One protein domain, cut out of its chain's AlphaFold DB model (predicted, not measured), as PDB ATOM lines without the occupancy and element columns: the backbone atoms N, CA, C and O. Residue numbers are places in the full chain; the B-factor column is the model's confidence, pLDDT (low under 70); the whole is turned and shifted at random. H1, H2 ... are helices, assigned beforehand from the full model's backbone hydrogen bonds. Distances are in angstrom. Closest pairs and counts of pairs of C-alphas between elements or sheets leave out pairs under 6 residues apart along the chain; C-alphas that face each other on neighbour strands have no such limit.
ATOM      1  N   TRP A 391      41.751  56.016 -11.109       93.81
ATOM      2  CA  TRP A 391      40.507  56.467 -11.723       93.81
ATOM      3  C   TRP A 391      39.754  55.313 -12.395       93.81
ATOM      4  O   TRP A 391      40.368  54.450 -13.023       93.81
ATOM      5  N   SER A 392      38.424  55.348 -12.314       91.81
ATOM      6  CA  SER A 392      37.523  54.419 -12.999       91.81
ATOM      7  C   SER A 392      36.388  55.186 -13.679       91.81
ATOM      8  O   SER A 392      35.862  56.126 -13.074       91.81
ATOM      9  N   PRO A 393      35.939  54.782 -14.884       92.69
ATOM     10  CA  PRO A 393      34.796  55.402 -15.553       92.69
ATOM     11  C   PRO A 393      33.548  55.462 -14.667       92.69
ATOM     12  O   PRO A 393      32.818  56.447 -14.680       92.69
ATOM     13  N   PHE A 394      33.328  54.453 -13.821       92.81
ATOM     14  CA  PHE A 394      32.162  54.386 -12.937       92.81
ATOM     15  C   PHE A 394      32.135  55.455 -11.833       92.81
ATOM     16  O   PHE A 394      31.099  55.610 -11.181       92.81
ATOM     17  N   ASN A 395      33.241  56.179 -11.625       92.50
ATOM     18  CA  ASN A 395      33.333  57.276 -10.661       92.50
ATOM     19  C   ASN A 395      32.740  58.579 -11.192       92.50
ATOM     20  O   ASN A 395      32.193  59.351 -10.413       92.50
ATOM     21  N   ASP A 396      32.840  58.815 -12.502       93.94
ATOM     22  CA  ASP A 396      32.434  60.080 -13.121       93.94
ATOM     23  C   ASP A 396      31.288  59.913 -14.135       93.94
ATOM     24  O   ASP A 396      30.549  60.862 -14.385       93.94
ATOM     25  N   LEU A 397      31.088  58.713 -14.694       92.88
ATOM     26  CA  LEU A 397      30.037  58.434 -15.677       92.88
ATOM     27  C   LEU A 397      28.789  57.866 -14.985       92.88
ATOM     28  O   LEU A 397      28.693  56.668 -14.699       92.88
ATOM     29  N   ALA A 398      27.825  58.739 -14.686       85.69
ATOM     30  CA  ALA A 398      26.597  58.365 -13.984       85.69
ATOM     31  C   ALA A 398      25.448  57.972 -14.928       85.69
ATOM     32  O   ALA A 398      24.741  57.001 -14.661       85.69
ATOM     33  N   ASP A 399      25.271  58.717 -16.013       91.06
ATOM     34  CA  ASP A 399      24.154  58.624 -16.951       91.06
ATOM     35  C   ASP A 399      24.610  58.199 -18.354       91.06
ATOM     36  O   ASP A 399      25.794  58.250 -18.691       91.06
ATOM     37  N   TYR A 400      23.658  57.781 -19.190       91.38
ATOM     38  CA  TYR A 400      23.950  57.269 -20.530       91.38
ATOM     39  C   TYR A 400      24.646  58.305 -21.433       91.38
ATOM     40  O   TYR A 400      25.555  57.934 -22.172       91.38
ATOM     41  N   ALA A 401      24.304  59.598 -21.334       91.56
ATOM     42  CA  ALA A 401      24.928  60.632 -22.164       91.56
ATOM     43  C   ALA A 401      26.409  60.841 -21.797       91.56
ATOM     44  O   ALA A 401      27.253  61.016 -22.677       91.56
ATOM     45  N   SER A 402      26.756  60.732 -20.509       91.31
ATOM     46  CA  SER A 402      28.156  60.714 -20.066       91.31
ATOM     47  C   SER A 402      28.939  59.536 -20.665       91.31
ATOM     48  O   SER A 402      30.087  59.703 -21.080       91.31
ATOM     49  N   TRP A 403      28.320  58.355 -20.779       93.50
ATOM     50  CA  TRP A 403      28.924  57.203 -21.463       93.50
ATOM     51  C   TRP A 403      29.078  57.423 -22.973       93.50
ATOM     52  O   TRP A 403      30.109  57.046 -23.529       93.50
ATOM     53  N   GLU A 404      28.115  58.073 -23.632       92.31
ATOM     54  CA  GLU A 404      28.225  58.454 -25.049       92.31
ATOM     55  C   GLU A 404      29.385  59.411 -25.305       92.31
ATOM     56  O   GLU A 404      30.170  59.189 -26.233       92.31
ATOM     57  N   GLN A 405      29.548  60.423 -24.452       89.00
ATOM     58  CA  GLN A 405      30.689  61.329 -24.533       89.00
ATOM     59  C   GLN A 405      32.007  60.577 -24.308       89.00
ATOM     60  O   GLN A 405      32.949  60.739 -25.083       89.00
ATOM     61  N   ALA A 406      32.059  59.690 -23.308       90.62
ATOM     62  CA  ALA A 406      33.233  58.860 -23.054       90.62
ATOM     63  C   ALA A 406      33.609  57.997 -24.260       90.62
ATOM     64  O   ALA A 406      34.776  57.919 -24.641       90.62
ATOM     65  N   ALA A 407      32.623  57.382 -24.907       91.25
ATOM     66  CA  ALA A 407      32.851  56.598 -26.107       91.25
ATOM     67  C   ALA A 407      33.345  57.469 -27.271       91.25
ATOM     68  O   ALA A 407      34.216  57.050 -28.037       91.25
ATOM     69  N   ALA A 408      32.819  58.689 -27.405       88.25
ATOM     70  CA  ALA A 408      33.269  59.623 -28.426       88.25
ATOM     71  C   ALA A 408      34.754  59.991 -28.275       88.25
ATOM     72  O   ALA A 408      35.469  60.026 -29.282       88.25
ATOM     73  N   ASP A 409      35.204  60.190 -27.035       86.75
ATOM     74  CA  ASP A 409      36.580  60.562 -26.698       86.75
ATOM     75  C   ASP A 409      37.549  59.365 -26.816       86.75
ATOM     76  O   ASP A 409      38.629  59.479 -27.399       86.75
ATOM     77  N   LEU A 410      37.161  58.191 -26.297       86.38
ATOM     78  CA  LEU A 410      38.012  56.993 -26.237       86.38
ATOM     79  C   LEU A 410      38.168  56.288 -27.592       86.38
ATOM     80  O   LEU A 410      39.231  55.726 -27.882       86.38
ATOM     81  N   PHE A 411      37.129  56.345 -28.432       87.62
ATOM     82  CA  PHE A 411      37.093  55.750 -29.770       87.62
ATOM     83  C   PHE A 411      37.019  56.856 -30.833       87.62
ATOM     84  O   PHE A 411      35.969  57.016 -31.459       87.62
ATOM     85  N   PRO A 412      38.072  57.670 -31.037       82.19
ATOM     86  CA  PRO A 412      38.034  58.779 -31.988       82.19
ATOM     87  C   PRO A 412      37.800  58.278 -33.419       82.19
ATOM     88  O   PRO A 412      38.303  57.225 -33.810       82.19
ATOM     89  N   LEU A 413      37.045  59.046 -34.211       83.69
ATOM     90  CA  LEU A 413      36.804  58.709 -35.614       83.69
ATOM     91  C   LEU A 413      38.117  58.798 -36.417       83.69
ATOM     92  O   LEU A 413      38.845  59.786 -36.264       83.69
ATOM     93  N   PRO A 414      38.427  57.823 -37.293       78.12
ATOM     94  CA  PRO A 414      39.611  57.903 -38.141       78.12
ATOM     95  C   PRO A 414      39.524  59.109 -39.088       78.12
ATOM     96  O   PRO A 414      38.505  59.325 -39.749       78.12
ATOM     97  N   LYS A 415      40.602  59.902 -39.167       70.50
ATOM     98  CA  LYS A 415      40.666  61.079 -40.047       70.50
ATOM     99  C   LYS A 415      40.479  60.652 -41.507       70.50
ATOM    100  O   LYS A 415      41.202  59.787 -41.987       70.50
ATOM    101  N   GLY A 416      39.525  61.270 -42.204       68.81
ATOM    102  CA  GLY A 416      39.273  61.009 -43.626       68.81
ATOM    103  C   GLY A 416      38.559  59.689 -43.938       68.81
ATOM    104  O   GLY A 416      38.452  59.342 -45.112       68.81
ATOM    105  N   SER A 417      38.057  58.955 -42.935       73.56
ATOM    106  CA  SER A 417      37.240  57.763 -43.201       73.56
ATOM    107  C   SER A 417      35.888  58.152 -43.798       73.56
ATOM    108  O   SER A 417      35.161  58.952 -43.210       73.56
ATOM    109  N   GLN A 418      35.542  57.558 -44.943       62.97
ATOM    110  CA  GLN A 418      34.212  57.701 -45.544       62.97
ATOM    111  C   GLN A 418      33.155  56.823 -44.863       62.97
ATOM    112  O   GLN A 418      31.972  57.138 -44.946       62.97
ATOM    113  N   ASP A 419      33.574  55.766 -44.156       75.06
ATOM    114  CA  ASP A 419      32.676  54.874 -43.423       75.06
ATOM    115  C   ASP A 419      33.092  54.757 -41.942       75.06
ATOM    116  O   ASP A 419      33.960  53.953 -41.577       75.06
ATOM    117  N   PRO A 420      32.515  55.584 -41.050       84.56
ATOM    118  CA  PRO A 420      32.773  55.520 -39.616       84.56
ATOM    119  C   PRO A 420      31.968  54.418 -38.905       84.56
ATOM    120  O   PRO A 420      32.054  54.321 -37.676       84.56
ATOM    121  N   TYR A 421      31.189  53.603 -39.631       88.06
ATOM    122  CA  TYR A 421      30.229  52.653 -39.065       88.06
ATOM    123  C   TYR A 421      30.822  51.782 -37.956       88.06
ATOM    124  O   TYR A 421      30.282  51.742 -36.852       88.06
ATOM    125  N   TRP A 422      31.975  51.154 -38.202       87.38
ATOM    126  CA  TRP A 422      32.618  50.254 -37.239       87.38
ATOM    127  C   TRP A 422      32.976  50.947 -35.924       87.38
ATOM    128  O   TRP A 422      32.824  50.367 -34.850       87.38
ATOM    129  N   THR A 423      33.406  52.209 -35.991       89.56
ATOM    130  CA  THR A 423      33.740  52.994 -34.795       89.56
ATOM    131  C   THR A 423      32.473  53.400 -34.048       89.56
ATOM    132  O   THR A 423      32.409  53.248 -32.831       89.56
ATOM    133  N   LEU A 424      31.436  53.855 -34.757       90.69
ATOM    134  CA  LEU A 424      30.156  54.242 -34.152       90.69
ATOM    135  C   LEU A 424      29.443  53.052 -33.493       90.69
ATOM    136  O   LEU A 424      28.954  53.164 -32.370       90.69
ATOM    137  N   ALA A 425      29.446  51.896 -34.149       91.12
ATOM    138  CA  ALA A 425      28.911  50.655 -33.608       91.12
ATOM    139  C   ALA A 425      29.687  50.185 -32.363       91.12
ATOM    140  O   ALA A 425      29.083  49.794 -31.363       91.12
ATOM    141  N   SER A 426      31.018  50.302 -32.382       91.12
ATOM    142  CA  SER A 426      31.877  49.999 -31.228       91.12
ATOM    143  C   SER A 426      31.587  50.910 -30.034       91.12
ATOM    144  O   SER A 426      31.462  50.429 -28.908       91.12
ATOM    145  N   ARG A 427      31.407  52.216 -30.284       92.44
ATOM    146  CA  ARG A 427      30.989  53.187 -29.262       92.44
ATOM    147  C   ARG A 427      29.667  52.776 -28.625       92.44
ATOM    148  O   ARG A 427      29.573  52.737 -27.407       92.44
ATOM    149  N   GLN A 428      28.674  52.410 -29.437       92.88
ATOM    150  CA  GLN A 428      27.357  52.004 -28.947       92.88
ATOM    151  C   GLN A 428      27.428  50.767 -28.042       92.88
ATOM    152  O   GLN A 428      26.777  50.742 -26.994       92.88
ATOM    153  N   ILE A 429      28.225  49.762 -28.419       92.62
ATOM    154  CA  ILE A 429      28.443  48.561 -27.602       92.62
ATOM    155  C   ILE A 429      29.102  48.932 -26.269       92.62
ATOM    156  O   ILE A 429      28.594  48.545 -25.219       92.62
ATOM    157  N   TYR A 430      30.171  49.734 -26.297       93.00
ATOM    158  CA  TYR A 430      30.851  50.205 -25.088       93.00
ATOM    159  C   TYR A 430      29.916  50.997 -24.157       93.00
ATOM    160  O   TYR A 430      29.848  50.691 -22.967       93.00
ATOM    161  N   CYS A 431      29.142  51.952 -24.689       93.81
ATOM    162  CA  CYS A 431      28.190  52.746 -23.905       93.81
ATOM    163  C   CYS A 431      27.156  51.872 -23.200       93.81
ATOM    164  O   CYS A 431      26.945  52.006 -21.998       93.81
ATOM    165  N   ASN A 432      26.504  50.977 -23.950       94.19
ATOM    166  CA  ASN A 432      25.434  50.141 -23.410       94.19
ATOM    167  C   ASN A 432      25.981  49.129 -22.402       94.19
ATOM    168  O   ASN A 432      25.364  48.937 -21.357       94.19
ATOM    169  N   ALA A 433      27.147  48.534 -22.674       93.31
ATOM    170  CA  ALA A 433      27.803  47.620 -21.744       93.31
ATOM    171  C   ALA A 433      28.156  48.326 -20.425       93.31
ATOM    172  O   ALA A 433      27.762  47.858 -19.357       93.31
ATOM    173  N   GLY A 434      28.834  49.477 -20.498       93.69
ATOM    174  CA  GLY A 434      29.228  50.265 -19.330       93.69
ATOM    175  C   GLY A 434      28.034  50.757 -18.518       93.69
ATOM    176  O   GLY A 434      27.941  50.484 -17.321       93.69
ATOM    177  N   TYR A 435      27.069  51.410 -19.170       94.44
ATOM    178  CA  TYR A 435      25.877  51.931 -18.503       94.44
ATOM    179  C   TYR A 435      25.047  50.818 -17.848       94.44
ATOM    180  O   TYR A 435      24.728  50.911 -16.661       94.44
ATOM    181  N   LYS A 436      24.743  49.736 -18.579       92.50
ATOM    182  CA  LYS A 436      23.932  48.623 -18.058       92.50
ATOM    183  C   LYS A 436      24.628  47.913 -16.895       92.50
ATOM    184  O   LYS A 436      23.971  47.609 -15.902       92.50
ATOM    185  N   LEU A 437      25.947  47.711 -16.970       91.00
ATOM    186  CA  LEU A 437      26.727  47.151 -15.860       91.00
ATOM    187  C   LEU A 437      26.666  48.056 -14.624       91.00
ATOM    188  O   LEU A 437      26.433  47.571 -13.516       91.00
ATOM    189  N   GLY A 438      26.791  49.369 -14.838       89.31
ATOM    190  CA  GLY A 438      26.596  50.404 -13.826       89.31
ATOM    191  C   GLY A 438      25.263  50.284 -13.092       89.31
ATOM    192  O   GLY A 438      25.225  50.243 -11.861       89.31
ATOM    193  N   VAL A 439      24.174  50.206 -13.857       88.19
ATOM    194  CA  VAL A 439      22.802  50.111 -13.342       88.19
ATOM    195  C   VAL A 439      22.587  48.809 -12.573       88.19
ATOM    196  O   VAL A 439      22.159  48.857 -11.421       88.19
ATOM    197  N   ILE A 440      22.943  47.659 -13.160       86.25
ATOM    198  CA  ILE A 440      22.694  46.341 -12.557       86.25
ATOM    199  C   ILE A 440      23.399  46.213 -11.205       86.25
ATOM    200  O   ILE A 440      22.776  45.856 -10.207       86.25
ATOM    201  N   LYS A 441      24.692  46.542 -11.145       85.38
ATOM    202  CA  LYS A 441      25.487  46.433  -9.912       85.38
ATOM    203  C   LYS A 441      24.976  47.352  -8.804       85.38
ATOM    204  O   LYS A 441      24.843  46.910  -7.662       85.38
ATOM    205  N   ARG A 442      24.624  48.597  -9.142       84.25
ATOM    206  CA  ARG A 442      24.107  49.565  -8.164       84.25
ATOM    207  C   ARG A 442      22.716  49.183  -7.655       84.25
ATOM    208  O   ARG A 442      22.488  49.244  -6.454       84.25
ATOM    209  N   GLN A 443      21.801  48.780  -8.540       82.50
ATOM    210  CA  GLN A 443      20.396  48.542  -8.185       82.50
ATOM    211  C   GLN A 443      20.134  47.149  -7.602       82.50
ATOM    212  O   GLN A 443      19.369  47.031  -6.651       82.50
ATOM    213  N   HIS A 444      20.768  46.102  -8.137       76.31
ATOM    214  CA  HIS A 444      20.477  44.720  -7.737       76.31
ATOM    215  C   HIS A 444      21.452  44.170  -6.691       76.31
ATOM    216  O   HIS A 444      21.085  43.278  -5.931       76.31
ATOM    217  N   PHE A 445      22.681  44.697  -6.633       76.44
ATOM    218  CA  PHE A 445      23.733  44.170  -5.754       76.44
ATOM    219  C   PHE A 445      24.218  45.170  -4.707       76.44
ATOM    220  O   PHE A 445      24.929  44.772  -3.788       76.44
ATOM    221  N   ASN A 446      23.832  46.448  -4.817       81.44
ATOM    222  CA  ASN A 446      24.364  47.535  -3.991       81.44
ATOM    223  C   ASN A 446      25.912  47.546  -3.970       81.44
ATOM    224  O   ASN A 446      26.541  47.882  -2.967       81.44
ATOM    225  N   GLU A 447      26.525  47.138  -5.086       83.88
ATOM    226  CA  GLU A 447      27.972  47.070  -5.281       83.88
ATOM    227  C   GLU A 447      28.405  48.114  -6.317       83.88
ATOM    228  O   GLU A 447      27.675  48.446  -7.256       83.88
ATOM    229  N   LYS A 448      29.631  48.621  -6.172       84.44
ATOM    230  CA  LYS A 448      30.251  49.486  -7.172       84.44
ATOM    231  C   LYS A 448      30.833  48.621  -8.303       84.44
ATOM    232  O   LYS A 448      31.633  47.736  -8.000       84.44
ATOM    233  N   PRO A 449      30.467  48.862  -9.573       88.00
ATOM    234  CA  PRO A 449      31.093  48.179 -10.699       88.00
ATOM    235  C   PRO A 449      32.560  48.578 -10.846       88.00
ATOM    236  O   PRO A 449      32.933  49.712 -10.536       88.00
ATOM    237  N   THR A 450      33.365  47.650 -11.354       89.06
ATOM    238  CA  THR A 450      34.803  47.853 -11.578       89.06
ATOM    239  C   THR A 450      35.142  47.931 -13.063       89.06
ATOM    240  O   THR A 450      34.452  47.355 -13.912       89.06
ATOM    241  N   ILE A 451      36.236  48.617 -13.399       90.50
ATOM    242  CA  ILE A 451      36.745  48.639 -14.775       90.50
ATOM    243  C   ILE A 451      37.160  47.232 -15.227       90.50
ATOM    244  O   ILE A 451      36.984  46.882 -16.391       90.50
ATOM    245  N   GLU A 452      37.639  46.406 -14.292       89.06
ATOM    246  CA  GLU A 452      37.998  45.007 -14.528       89.06
ATOM    247  C   GLU A 452      36.798  44.194 -15.039       89.06
ATOM    248  O   GLU A 452      36.904  43.502 -16.050       89.06
ATOM    249  N   GLU A 453      35.634  44.325 -14.398       88.31
ATOM    250  CA  GLU A 453      34.387  43.672 -14.818       88.31
ATOM    251  C   GLU A 453      33.915  44.134 -16.202       88.31
ATOM    252  O   GLU A 453      33.490  43.310 -17.013       88.31
ATOM    253  N   LEU A 454      34.022  45.434 -16.497       90.56
ATOM    254  CA  LEU A 454      33.669  45.976 -17.810       90.56
ATOM    255  C   LEU A 454      34.575  45.416 -18.915       90.56
ATOM    256  O   LEU A 454      34.094  45.009 -19.972       90.56
ATOM    257  N   ILE A 455      35.884  45.378 -18.668       90.38
ATOM    258  CA  ILE A 455      36.863  44.841 -19.618       90.38
ATOM    259  C   ILE A 455      36.614  43.345 -19.832       90.38
ATOM    260  O   ILE A 455      36.586  42.890 -20.977       90.38
ATOM    261  N   TRP A 456      36.368  42.587 -18.758       88.25
ATOM    262  CA  TRP A 456      36.025  41.170 -18.851       88.25
ATOM    263  C   TRP A 456      34.770  40.921 -19.679       88.25
ATOM    264  O   TRP A 456      34.790  40.060 -20.553       88.25
ATOM    265  N   LEU A 457      33.709  41.694 -19.452       88.19
ATOM    266  CA  LEU A 457      32.467  41.588 -20.208       88.19
ATOM    267  C   LEU A 457      32.697  41.796 -21.711       88.19
ATOM    268  O   LEU A 457      32.143  41.068 -22.532       88.19
ATOM    269  N   ILE A 458      33.517  42.782 -22.077       88.88
ATOM    270  CA  ILE A 458      33.693  43.172 -23.475       88.88
ATOM    271  C   ILE A 458      34.684  42.261 -24.222       88.88
ATOM    272  O   ILE A 458      34.450  41.916 -25.381       88.88
ATOM    273  N   ILE A 459      35.775  41.841 -23.573       86.12
ATOM    274  CA  ILE A 459      36.759  40.891 -24.136       86.12
ATOM    275  C   ILE A 459      36.276  39.429 -23.980       86.12
ATOM    276  O   ILE A 459      36.831  38.500 -24.575       86.12
ATOM    277  N   GLY A 460      35.225  39.213 -23.187       82.44
ATOM    278  CA  GLY A 460      34.543  37.947 -22.914       82.44
ATOM    279  C   GLY A 460      34.017  37.220 -24.147       82.44
ATOM    280  O   GLY A 460      34.099  37.721 -25.262       82.44
ATOM    281  N   ASP A 461      33.461  36.028 -23.973       83.31
ATOM    282  CA  ASP A 461      32.821  35.288 -25.063       83.31
ATOM    283  C   ASP A 461      31.655  36.074 -25.696       83.31
ATOM    284  O   ASP A 461      31.003  36.906 -25.057       83.31
ATOM    285  N   PHE A 462      31.421  35.839 -26.990       84.44
ATOM    286  CA  PHE A 462      30.387  36.542 -27.749       84.44
ATOM    287  C   PHE A 462      28.994  36.334 -27.151       84.44
ATOM    288  O   PHE A 462      28.255  37.305 -26.994       84.44
ATOM    289  N   GLU A 463      28.654  35.098 -26.782       84.12
ATOM    290  CA  GLU A 463      27.331  34.751 -26.258       84.12
ATOM    291  C   GLU A 463      27.016  35.505 -24.966       84.12
ATOM    292  O   GLU A 463      25.915  36.027 -24.814       84.12
ATOM    293  N   THR A 464      27.980  35.618 -24.052       84.69
ATOM    294  CA  THR A 464      27.822  36.379 -22.809       84.69
ATOM    295  C   THR A 464      27.624  37.863 -23.069       84.69
ATOM    296  O   THR A 464      26.703  38.449 -22.501       84.69
ATOM    297  N   LEU A 465      28.436  38.475 -23.935       88.19
ATOM    298  CA  LEU A 465      28.281  39.892 -24.268       88.19
ATOM    299  C   LEU A 465      26.942  40.156 -24.970       88.19
ATOM    300  O   LEU A 465      26.235  41.095 -24.609       88.19
ATOM    301  N   HIS A 466      26.566  39.317 -25.937       88.44
ATOM    302  CA  HIS A 466      25.289  39.413 -26.641       88.44
ATOM    303  C   HIS A 466      24.109  39.265 -25.675       88.44
ATOM    304  O   HIS A 466      23.223  40.118 -25.641       88.44
ATOM    305  N   TYR A 467      24.144  38.238 -24.822       86.12
ATOM    306  CA  TYR A 467      23.139  38.013 -23.790       86.12
ATOM    307  C   TYR A 467      23.028  39.206 -22.837       86.12
ATOM    308  O   TYR A 467      21.928  39.679 -22.551       86.12
ATOM    309  N   PHE A 468      24.163  39.748 -22.388       88.38
ATOM    310  CA  PHE A 468      24.185  40.916 -21.517       88.38
ATOM    311  C   PHE A 468      23.595  42.154 -22.191       88.38
ATOM    312  O   PHE A 468      22.897  42.932 -21.547       88.38
ATOM    313  N   LEU A 469      23.826  42.341 -23.489       90.62
ATOM    314  CA  LEU A 469      23.300  43.470 -24.255       90.62
ATOM    315  C   LEU A 469      21.853  43.277 -24.719       90.62
ATOM    316  O   LEU A 469      21.295  44.207 -25.300       90.62
ATOM    317  N   LYS A 470      21.218  42.137 -24.430       89.06
ATOM    318  CA  LYS A 470      19.821  41.886 -24.790       89.06
ATOM    319  C   LYS A 470      18.894  43.003 -24.298       89.06
ATOM    320  O   LYS A 470      19.062  43.523 -23.185       89.06
ATOM    321  N   ASN A 471      17.916  43.353 -25.132       87.06
ATOM    322  CA  ASN A 471      16.970  44.456 -24.952       87.06
ATOM    323  C   ASN A 471      17.621  45.850 -24.934       87.06
ATOM    324  O   ASN A 471      17.019  46.809 -24.453       87.06
ATOM    325  N   THR A 472      18.840  45.987 -25.462       90.75
ATOM    326  CA  THR A 472      19.474  47.291 -25.693       90.75
ATOM    327  C   THR A 472      19.650  47.536 -27.191       90.75
ATOM    328  O   THR A 472      19.750  46.581 -27.965       90.75
ATOM    329  N   PRO A 473      19.764  48.799 -27.637       88.12
ATOM    330  CA  PRO A 473      20.084  49.102 -29.030       88.12
ATOM    331  C   PRO A 473      21.357  48.403 -29.546       88.12
ATOM    332  O   PRO A 473      21.450  48.103 -30.735       88.12
ATOM    333  N   ALA A 474      22.318  48.107 -28.660       90.25
ATOM    334  CA  ALA A 474      23.574  47.453 -29.012       90.25
ATOM    335  C   ALA A 474      23.432  45.957 -29.363       90.25
ATOM    336  O   ALA A 474      24.307  45.427 -30.047       90.25
ATOM    337  N   GLU A 475      22.337  45.289 -28.972       89.56
ATOM    338  CA  GLU A 475      22.056  43.882 -29.315       89.56
ATOM    339  C   GLU A 475      22.054  43.672 -30.835       89.56
ATOM    340  O   GLU A 475      22.782  42.834 -31.372       89.56
ATOM    341  N   ARG A 476      21.290  44.508 -31.550       86.81
ATOM    342  CA  ARG A 476      21.184  44.463 -33.017       86.81
ATOM    343  C   ARG A 476      22.480  44.874 -33.707       86.81
ATOM    344  O   ARG A 476      22.781  44.401 -34.801       86.81
ATOM    345  N   THR A 477      23.233  45.777 -33.086       87.75
ATOM    346  CA  THR A 477      24.506  46.266 -33.621       87.75
ATOM    347  C   THR A 477      25.560  45.165 -33.610       87.75
ATOM    348  O   THR A 477      26.227  44.974 -34.631       87.75
ATOM    349  N   LEU A 478      25.650  44.421 -32.501       86.38
ATOM    350  CA  LEU A 478      26.550  43.281 -32.337       86.38
ATOM    351  C   LEU A 478      26.157  42.093 -33.235       86.38
ATOM    352  O   LEU A 478      27.039  41.457 -33.810       86.38
ATOM    353  N   GLY A 479      24.853  41.850 -33.404       83.56
ATOM    354  CA  GLY A 479      24.298  40.737 -34.182       83.56
ATOM    355  C   GLY A 479      23.915  39.538 -33.307       83.56
ATOM    356  O   GLY A 479      24.430  39.392 -32.206       83.56
ATOM    357  N   GLU A 480      22.991  38.699 -33.789       78.31
ATOM    358  CA  GLU A 480      22.437  37.539 -33.053       78.31
ATOM    359  C   GLU A 480      23.367  36.319 -33.021       78.31
ATOM    360  O   GLU A 480      23.257  35.465 -32.146       78.31
ATOM    361  N   LYS A 481      24.268  36.213 -34.001       81.50
ATOM    362  CA  LYS A 481      25.225  35.113 -34.132       81.50
ATOM    363  C   LYS A 481      26.612  35.660 -34.390       81.50
ATOM    364  O   LYS A 481      26.764  36.689 -35.052       81.50
ATOM    365  N   GLU A 482      27.604  34.932 -33.899       81.12
ATOM    366  CA  GLU A 482      28.999  35.235 -34.166       81.12
ATOM    367  C   GLU A 482      29.314  35.053 -35.660       81.12
ATOM    368  O   GLU A 482      28.861  34.106 -36.307       81.12
ATOM    369  N   GLY A 483      30.067  35.997 -36.221       84.06
ATOM    370  CA  GLY A 483      30.555  35.960 -37.593       84.06
ATOM    371  C   GLY A 483      31.474  37.142 -37.914       84.06
ATOM    372  O   GLY A 483      31.774  37.973 -37.059       84.06
ATOM    373  N   LEU A 484      31.868  37.273 -39.183       81.81
ATOM    374  CA  LEU A 484      32.854  38.265 -39.653       81.81
ATOM    375  C   LEU A 484      32.561  39.712 -39.206       81.81
ATOM    376  O   LEU A 484      33.473  40.474 -38.880       81.81
ATOM    377  N   ARG A 485      31.281  40.104 -39.173       82.75
ATOM    378  CA  ARG A 485      30.860  41.441 -38.728       82.75
ATOM    379  C   ARG A 485      31.077  41.641 -37.225       82.75
ATOM    380  O   ARG A 485      31.589  42.688 -36.834       82.75
ATOM    381  N   SER A 486      30.700  40.673 -36.388       81.81
ATOM    382  CA  SER A 486      30.882  40.774 -34.935       81.81
ATOM    383  C   SER A 486      32.357  40.680 -34.547       81.81
ATOM    384  O   SER A 486      32.790  41.414 -33.666       81.81
ATOM    385  N   GLU A 487      33.148  39.855 -35.239       81.69
ATOM    386  CA  GLU A 487      34.608  39.787 -35.070       81.69
ATOM    387  C   GLU A 487      35.280  41.128 -35.397       81.69
ATOM    388  O   GLU A 487      36.090  41.628 -34.614       81.69
ATOM    389  N   SER A 488      34.887  41.757 -36.510       85.25
ATOM    390  CA  SER A 488      35.401  43.073 -36.913       85.25
ATOM    391  C   SER A 488      35.061  44.157 -35.884       85.25
ATOM    392  O   SER A 488      35.935  44.934 -35.497       85.25
ATOM    393  N   LEU A 489      33.818  44.183 -35.382       85.56
ATOM    394  CA  LEU A 489      33.414  45.098 -34.305       85.56
ATOM    395  C   LEU A 489      34.221  44.863 -33.032       85.56
ATOM    396  O   LEU A 489      34.746  45.808 -32.448       85.56
ATOM    397  N   ARG A 490      34.370  43.603 -32.618       83.88
ATOM    398  CA  ARG A 490      35.142  43.245 -31.427       83.88
ATOM    399  C   ARG A 490      36.605  43.656 -31.554       83.88
ATOM    400  O   ARG A 490      37.146  44.174 -30.589       83.88
ATOM    401  N   SER A 491      37.221  43.514 -32.727       85.06
ATOM    402  CA  SER A 491      38.593  43.986 -32.971       85.06
ATOM    403  C   SER A 491      38.742  45.494 -32.725       85.06
ATOM    404  O   SER A 491      39.645  45.928 -32.004       85.06
ATOM    405  N   VAL A 492      37.805  46.302 -33.238       86.69
ATOM    406  CA  VAL A 492      37.794  47.759 -33.016       86.69
ATOM    407  C   VAL A 492      37.573  48.096 -31.539       86.69
ATOM    408  O   VAL A 492      38.264  48.958 -30.989       86.69
ATOM    409  N   ILE A 493      36.651  47.394 -30.876       87.31
ATOM    410  CA  ILE A 493      36.365  47.586 -29.452       87.31
ATOM    411  C   ILE A 493      37.585  47.234 -28.587       87.31
ATOM    412  O   ILE A 493      37.975  48.031 -27.735       87.31
ATOM    413  N   VAL A 494      38.211  46.076 -28.818       83.94
ATOM    414  CA  VAL A 494      39.398  45.610 -28.081       83.94
ATOM    415  C   VAL A 494      40.549  46.601 -28.236       83.94
ATOM    416  O   VAL A 494      41.188  46.948 -27.244       83.94
ATOM    417  N   ASN A 495      40.774  47.126 -29.443       82.38
ATOM    418  CA  ASN A 495      41.796  48.147 -29.676       82.38
ATOM    419  C   ASN A 495      41.544  49.409 -28.824       82.38
ATOM    420  O   ASN A 495      42.445  49.890 -28.136       82.38
ATOM    421  N   GLY A 496      40.302  49.904 -28.780       80.56
ATOM    422  CA  GLY A 496      39.962  51.051 -27.930       80.56
ATOM    423  C   GLY A 496      40.091  50.761 -26.429       80.56
ATOM    424  O   GLY A 496      40.626  51.586 -25.688       80.56
ATOM    425  N   ILE A 497      39.680  49.569 -25.984       85.62
ATOM    426  CA  ILE A 497      39.726  49.153 -24.573       85.62
ATOM    427  C   ILE A 497      41.142  48.878 -24.085       85.62
ATOM    428  O   ILE A 497      41.412  49.102 -22.908       85.62
ATOM    429  N   THR A 498      42.065  48.465 -24.957       84.12
ATOM    430  CA  THR A 498      43.469  48.202 -24.585       84.12
ATOM    431  C   THR A 498      44.072  49.387 -23.820       84.12
ATOM    432  O   THR A 498      44.773  49.210 -22.829       84.12
ATOM    433  N   ARG A 499      43.689  50.618 -24.186       84.12
ATOM    434  CA  ARG A 499      44.088  51.854 -23.493       84.12
ATOM    435  C   ARG A 499      43.593  51.906 -22.043       84.12
ATOM    436  O   ARG A 499      44.329  52.323 -21.154       84.12
ATOM    437  N   MET A 500      42.361  51.463 -21.802       87.25
ATOM    438  CA  MET A 500      41.750  51.383 -20.473       87.25
ATOM    439  C   MET A 500      42.328  50.248 -19.629       87.25
ATOM    440  O   MET A 500      42.336  50.362 -18.408       87.25
ATOM    441  N   MET A 501      42.850  49.181 -20.242       88.69
ATOM    442  CA  MET A 501      43.466  48.077 -19.495       88.69
ATOM    443  C   MET A 501      44.672  48.546 -18.665       88.69
ATOM    444  O   MET A 501      44.919  48.019 -17.586       88.69
ATOM    445  N   PRO A 723      58.148  55.768 -13.632       91.62
ATOM    446  CA  PRO A 723      57.527  54.598 -14.236       91.62
ATOM    447  C   PRO A 723      56.946  53.680 -13.163       91.62
ATOM    448  O   PRO A 723      57.540  53.477 -12.100       91.62
ATOM    449  N   ARG A 724      55.763  53.130 -13.439       88.25
ATOM    450  CA  ARG A 724      55.144  52.110 -12.598       88.25
ATOM    451  C   ARG A 724      56.099  50.918 -12.469       88.25
ATOM    452  O   ARG A 724      56.605  50.410 -13.465       88.25
ATOM    453  N   LEU A 725      56.335  50.485 -11.233       83.12
ATOM    454  CA  LEU A 725      57.118  49.291 -10.921       83.12
ATOM    455  C   LEU A 725      56.173  48.097 -10.755       83.12
ATOM    456  O   LEU A 725      55.120  48.239 -10.135       83.12
ATOM    457  N   GLY A 726      56.568  46.932 -11.265       80.62
ATOM    458  CA  GLY A 726      55.783  45.700 -11.177       80.62
ATOM    459  C   GLY A 726      55.445  45.104 -12.547       80.62
ATOM    460  O   GLY A 726      55.885  45.632 -13.569       80.62
ATOM    461  N   PRO A 727      54.715  43.978 -12.569       81.19
ATOM    462  CA  PRO A 727      54.248  43.362 -13.807       81.19
ATOM    463  C   PRO A 727      53.254  44.272 -14.542       81.19
ATOM    464  O   PRO A 727      52.583  45.105 -13.927       81.19
ATOM    465  N   ASP A 728      53.163  44.110 -15.863       85.00
ATOM    466  CA  ASP A 728      52.182  44.840 -16.666       85.00
ATOM    467  C   ASP A 728      50.761  44.488 -16.176       85.00
ATOM    468  O   ASP A 728      50.433  43.301 -16.066       85.00
ATOM    469  N   PRO A 729      49.901  45.482 -15.877       85.88
ATOM    470  CA  PRO A 729      48.512  45.239 -15.498       85.88
ATOM    471  C   PRO A 729      47.743  44.370 -16.492       85.88
ATOM    472  O   PRO A 729      46.861  43.614 -16.093       85.88
ATOM    473  N   ILE A 730      48.080  44.466 -17.780       87.25
ATOM    474  CA  ILE A 730      47.498  43.640 -18.837       87.25
ATOM    475  C   ILE A 730      47.911  42.181 -18.635       87.25
ATOM    476  O   ILE A 730      47.053  41.301 -18.655       87.25
ATOM    477  N   ASP A 731      49.194  41.916 -18.385       86.50
ATOM    478  CA  ASP A 731      49.700  40.559 -18.162       86.50
ATOM    479  C   ASP A 731      49.100  39.929 -16.902       86.50
ATOM    480  O   ASP A 731      48.756  38.746 -16.901       86.50
ATOM    481  N   GLU A 732      48.967  40.699 -15.819       86.81
ATOM    482  CA  GLU A 732      48.298  40.223 -14.605       86.81
ATOM    483  C   GLU A 732      46.824  39.923 -14.859       86.81
ATOM    484  O   GLU A 732      46.341  38.857 -14.479       86.81
ATOM    485  N   PHE A 733      46.119  40.830 -15.533       86.69
ATOM    486  CA  PHE A 733      44.715  40.656 -15.878       86.69
ATOM    487  C   PHE A 733      44.484  39.411 -16.737       86.69
ATOM    488  O   PHE A 733      43.600  38.614 -16.437       86.69
ATOM    489  N   MET A 734      45.320  39.187 -17.753       84.75
ATOM    490  CA  MET A 734      45.200  38.032 -18.648       84.75
ATOM    491  C   MET A 734      45.535  36.696 -17.966       84.75
ATOM    492  O   MET A 734      45.082  35.655 -18.437       84.75
ATOM    493  N   LYS A 735      46.297  36.705 -16.862       85.88
ATOM    494  CA  LYS A 735      46.574  35.509 -16.041       85.88
ATOM    495  C   LYS A 735      45.439  35.158 -15.077       85.88
ATOM    496  O   LYS A 735      45.397  34.023 -14.604       85.88
ATOM    497  N   LYS A 736      44.556  36.104 -14.741       83.56
ATOM    498  CA  LYS A 736      43.418  35.845 -13.850       83.56
ATOM    499  C   LYS A 736      42.378  34.973 -14.554       83.56
ATOM    500  O   LYS A 736      42.071  35.167 -15.728       83.56
ATOM    501  N   ASP A 737      41.794  34.040 -13.809       75.44
ATOM    502  CA  ASP A 737      40.706  33.212 -14.321       75.44
ATOM    503  C   ASP A 737      39.395  34.012 -14.361       75.44
ATOM    504  O   ASP A 737      38.912  34.492 -13.331       75.44
ATOM    505  N   ARG A 738      38.796  34.122 -15.552       69.50
ATOM    506  CA  ARG A 738      37.502  34.785 -15.794       69.50
ATOM    507  C   ARG A 738      36.391  34.226 -14.916       69.50
ATOM    508  O   ARG A 738      35.561  34.988 -14.425       69.50
ATOM    509  N   SER A 739      36.404  32.912 -14.697       63.69
ATOM    510  CA  SER A 739      35.374  32.200 -13.936       63.69
ATOM    511  C   SER A 739      35.371  32.569 -12.448       63.69
ATOM    512  O   SER A 739      34.350  32.434 -11.776       63.69
ATOM    513  N   SER A 740      36.484  33.108 -11.937       60.81
ATOM    514  CA  SER A 740      36.584  33.597 -10.557       60.81
ATOM    515  C   SER A 740      35.874  34.940 -10.334       60.81
ATOM    516  O   SER A 740      35.658  35.350  -9.191       60.81
ATOM    517  N   SER A 741      35.485  35.634 -11.410       67.69
ATOM    518  CA  SER A 741      34.777  36.906 -11.313       67.69
ATOM    519  C   SER A 741      33.332  36.696 -10.869       67.69
ATOM    520  O   SER A 741      32.564  35.954 -11.487       67.69
ATOM    521  N   LYS A 742      32.917  37.452  -9.846       66.56
ATOM    522  CA  LYS A 742      31.519  37.511  -9.392       66.56
ATOM    523  C   LYS A 742      30.548  37.878 -10.521       66.56
ATOM    524  O   LYS A 742      29.384  37.493 -10.462       66.56
ATOM    525  N   LEU A 743      31.014  38.613 -11.536       69.25
ATOM    526  CA  LEU A 743      30.221  38.955 -12.714       69.25
ATOM    527  C   LEU A 743      29.853  37.713 -13.530       69.25
ATOM    528  O   LEU A 743      28.703  37.583 -13.922       69.25
ATOM    529  N   TYR A 744      30.789  36.796 -13.777       68.75
ATOM    530  CA  TYR A 744      30.495  35.591 -14.556       68.75
ATOM    531  C   TYR A 744      29.600  34.629 -13.779       68.75
ATOM    532  O   TYR A 744      28.625  34.147 -14.339       68.75
ATOM    533  N   ALA A 745      29.815  34.476 -12.469       68.31
ATOM    534  CA  ALA A 745      28.877  33.748 -11.611       68.31
ATOM    535  C   ALA A 745      27.455  34.346 -11.657       68.31
ATOM    536  O   ALA A 745      26.465  33.613 -11.651       68.31
ATOM    537  N   LEU A 746      27.343  35.677 -11.734       67.06
ATOM    538  CA  LEU A 746      26.071  36.366 -11.926       67.06
ATOM    539  C   LEU A 746      25.474  36.086 -13.311       67.06
ATOM    540  O   LEU A 746      24.299  35.751 -13.405       67.06
ATOM    541  N   LEU A 747      26.256  36.223 -14.377       71.44
ATOM    542  CA  LEU A 747      25.784  36.010 -15.745       71.44
ATOM    543  C   LEU A 747      25.363  34.558 -15.966       71.44
ATOM    544  O   LEU A 747      24.334  34.327 -16.590       71.44
ATOM    545  N   ASP A 748      26.083  33.602 -15.389       70.00
ATOM    546  CA  ASP A 748      25.731  32.185 -15.415       70.00
ATOM    547  C   ASP A 748      24.460  31.909 -14.612       70.00
ATOM    548  O   ASP A 748      23.609  31.147 -15.066       70.00
ATOM    549  N   LYS A 749      24.262  32.583 -13.471       67.25
ATOM    550  CA  LYS A 749      23.006  32.517 -12.712       67.25
ATOM    551  C   LYS A 749      21.828  33.099 -13.501       67.25
ATOM    552  O   LYS A 749      20.794  32.450 -13.592       67.25
ATOM    553  N   ILE A 750      21.988  34.267 -14.126       64.25
ATOM    554  CA  ILE A 750      20.943  34.902 -14.951       64.25
ATOM    555  C   ILE A 750      20.639  34.034 -16.190       64.25
ATOM    556  O   ILE A 750      19.476  33.828 -16.539       64.25
ATOM    557  N   LYS A 751      21.668  33.453 -16.824       66.31
ATOM    558  CA  LYS A 751      21.507  32.481 -17.918       66.31
ATOM    559  C   LYS A 751      20.767  31.220 -17.454       66.31
ATOM    560  O   LYS A 751      19.900  30.744 -18.183       66.31
TER     561      LYS A 751
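What this domain is: This is residues 391 to 501 and 723 to 751 of the 871 residues of the protein "TrwB_AAD_bind domain-containing protein" of Asticcacaulis excentricus (strain ATCC 15261 / DSM 4724 / KCTC 12464 / NCIMB 9791 / VKM B-1370 / CB 48) (UniProt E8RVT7). A long helix, H3, runs through this cluster of crossed helices, with H2 packed on one side of it and H4, H5, H6 and H7 packed on the other. H8 and H9, which follow a cut in the chain, lie at the rim beyond this core and touch no helix. The printed part has 140 residues with nine named helices, H1 to H9 in chain order, and no named strand; its class is all helix. It is compact, with a radius of gyration of the C-alphas of 15.0 A and spans of 42 by 42 by 29 A.

Where its parts are: H3, residues 421 to 445, is the longest helix at 35.0 A, from C-alpha 421 at (30.229, 52.653, -39.065) to C-alpha 445 at (23.733, 44.170, -5.754). H1 is residues 393 to 396 and H2 residues 400 to 410, 15.2 A long. H4 is residues 451 to 459, H5 residues 462 to 469 and H6 residues 473 to 478. H7, residues 484 to 501, is 24.8 A long and has a kink of 34 degrees near residue 495. H8 is residues 729 to 735; H9, residues 742 to 751, is 14.1 A long and ends with C-alpha 751 at (21.507, 32.481, -17.918).

How they stand to each other: H3 is the hub and touches five helices. H2 touches its residues 427 to 435 alone at a steep tilt of 46 degrees, opposite ways, with Ala 407 and Arg 427 the closest C-alphas at 5.0 A. H6 touches H3 at a steep tilt of 55 degrees, closest at the C-alphas of Ile 429 and Ala 474, 5.2 A. H7 touches H3 at a steep tilt of 63 degrees, closest at Ser 426 and Ile 493, C-alphas 5.4 A apart. H4 and H5 touch H3 too, with closest C-alphas Gly 434 and Leu 454 at 6.4 A, and Ala 433 and Leu 469 at 6.6 A. H4 touches H7 at a shallow tilt of 21 degrees, opposite ways, the closest C-alphas being Ile 459 and Val 494 at 6.7 A. H5 and H6 form a helical hairpin and only just touch, with 3 pairs of C-alphas within 8 A, the closest Leu 469 and Glu 475 at 5.2 A. H1 is close to but not clearly touching H3, and H8 stands so to H7, H9 to H4 and H5. Every O i to N i+4 pair is within hydrogen-bond range in H2, H3, H4, H5, H8 and H9; H6 has 1 of 2 and H7 12 of 14, and H1 is too short for such a pair.

The domain as a whole: The C-alphas farthest apart, Gly 416 and Lys 749, are 45.1 A apart. Residues 502 to 722 are not printed, and C-alphas 501 and 723 are 16.4 A apart across the cut. Of the links printed whole, none is long. The mean pLDDT of the printed part is 84.6; residues 416, 418, 738 to 746 and 749 to 751 are under 70.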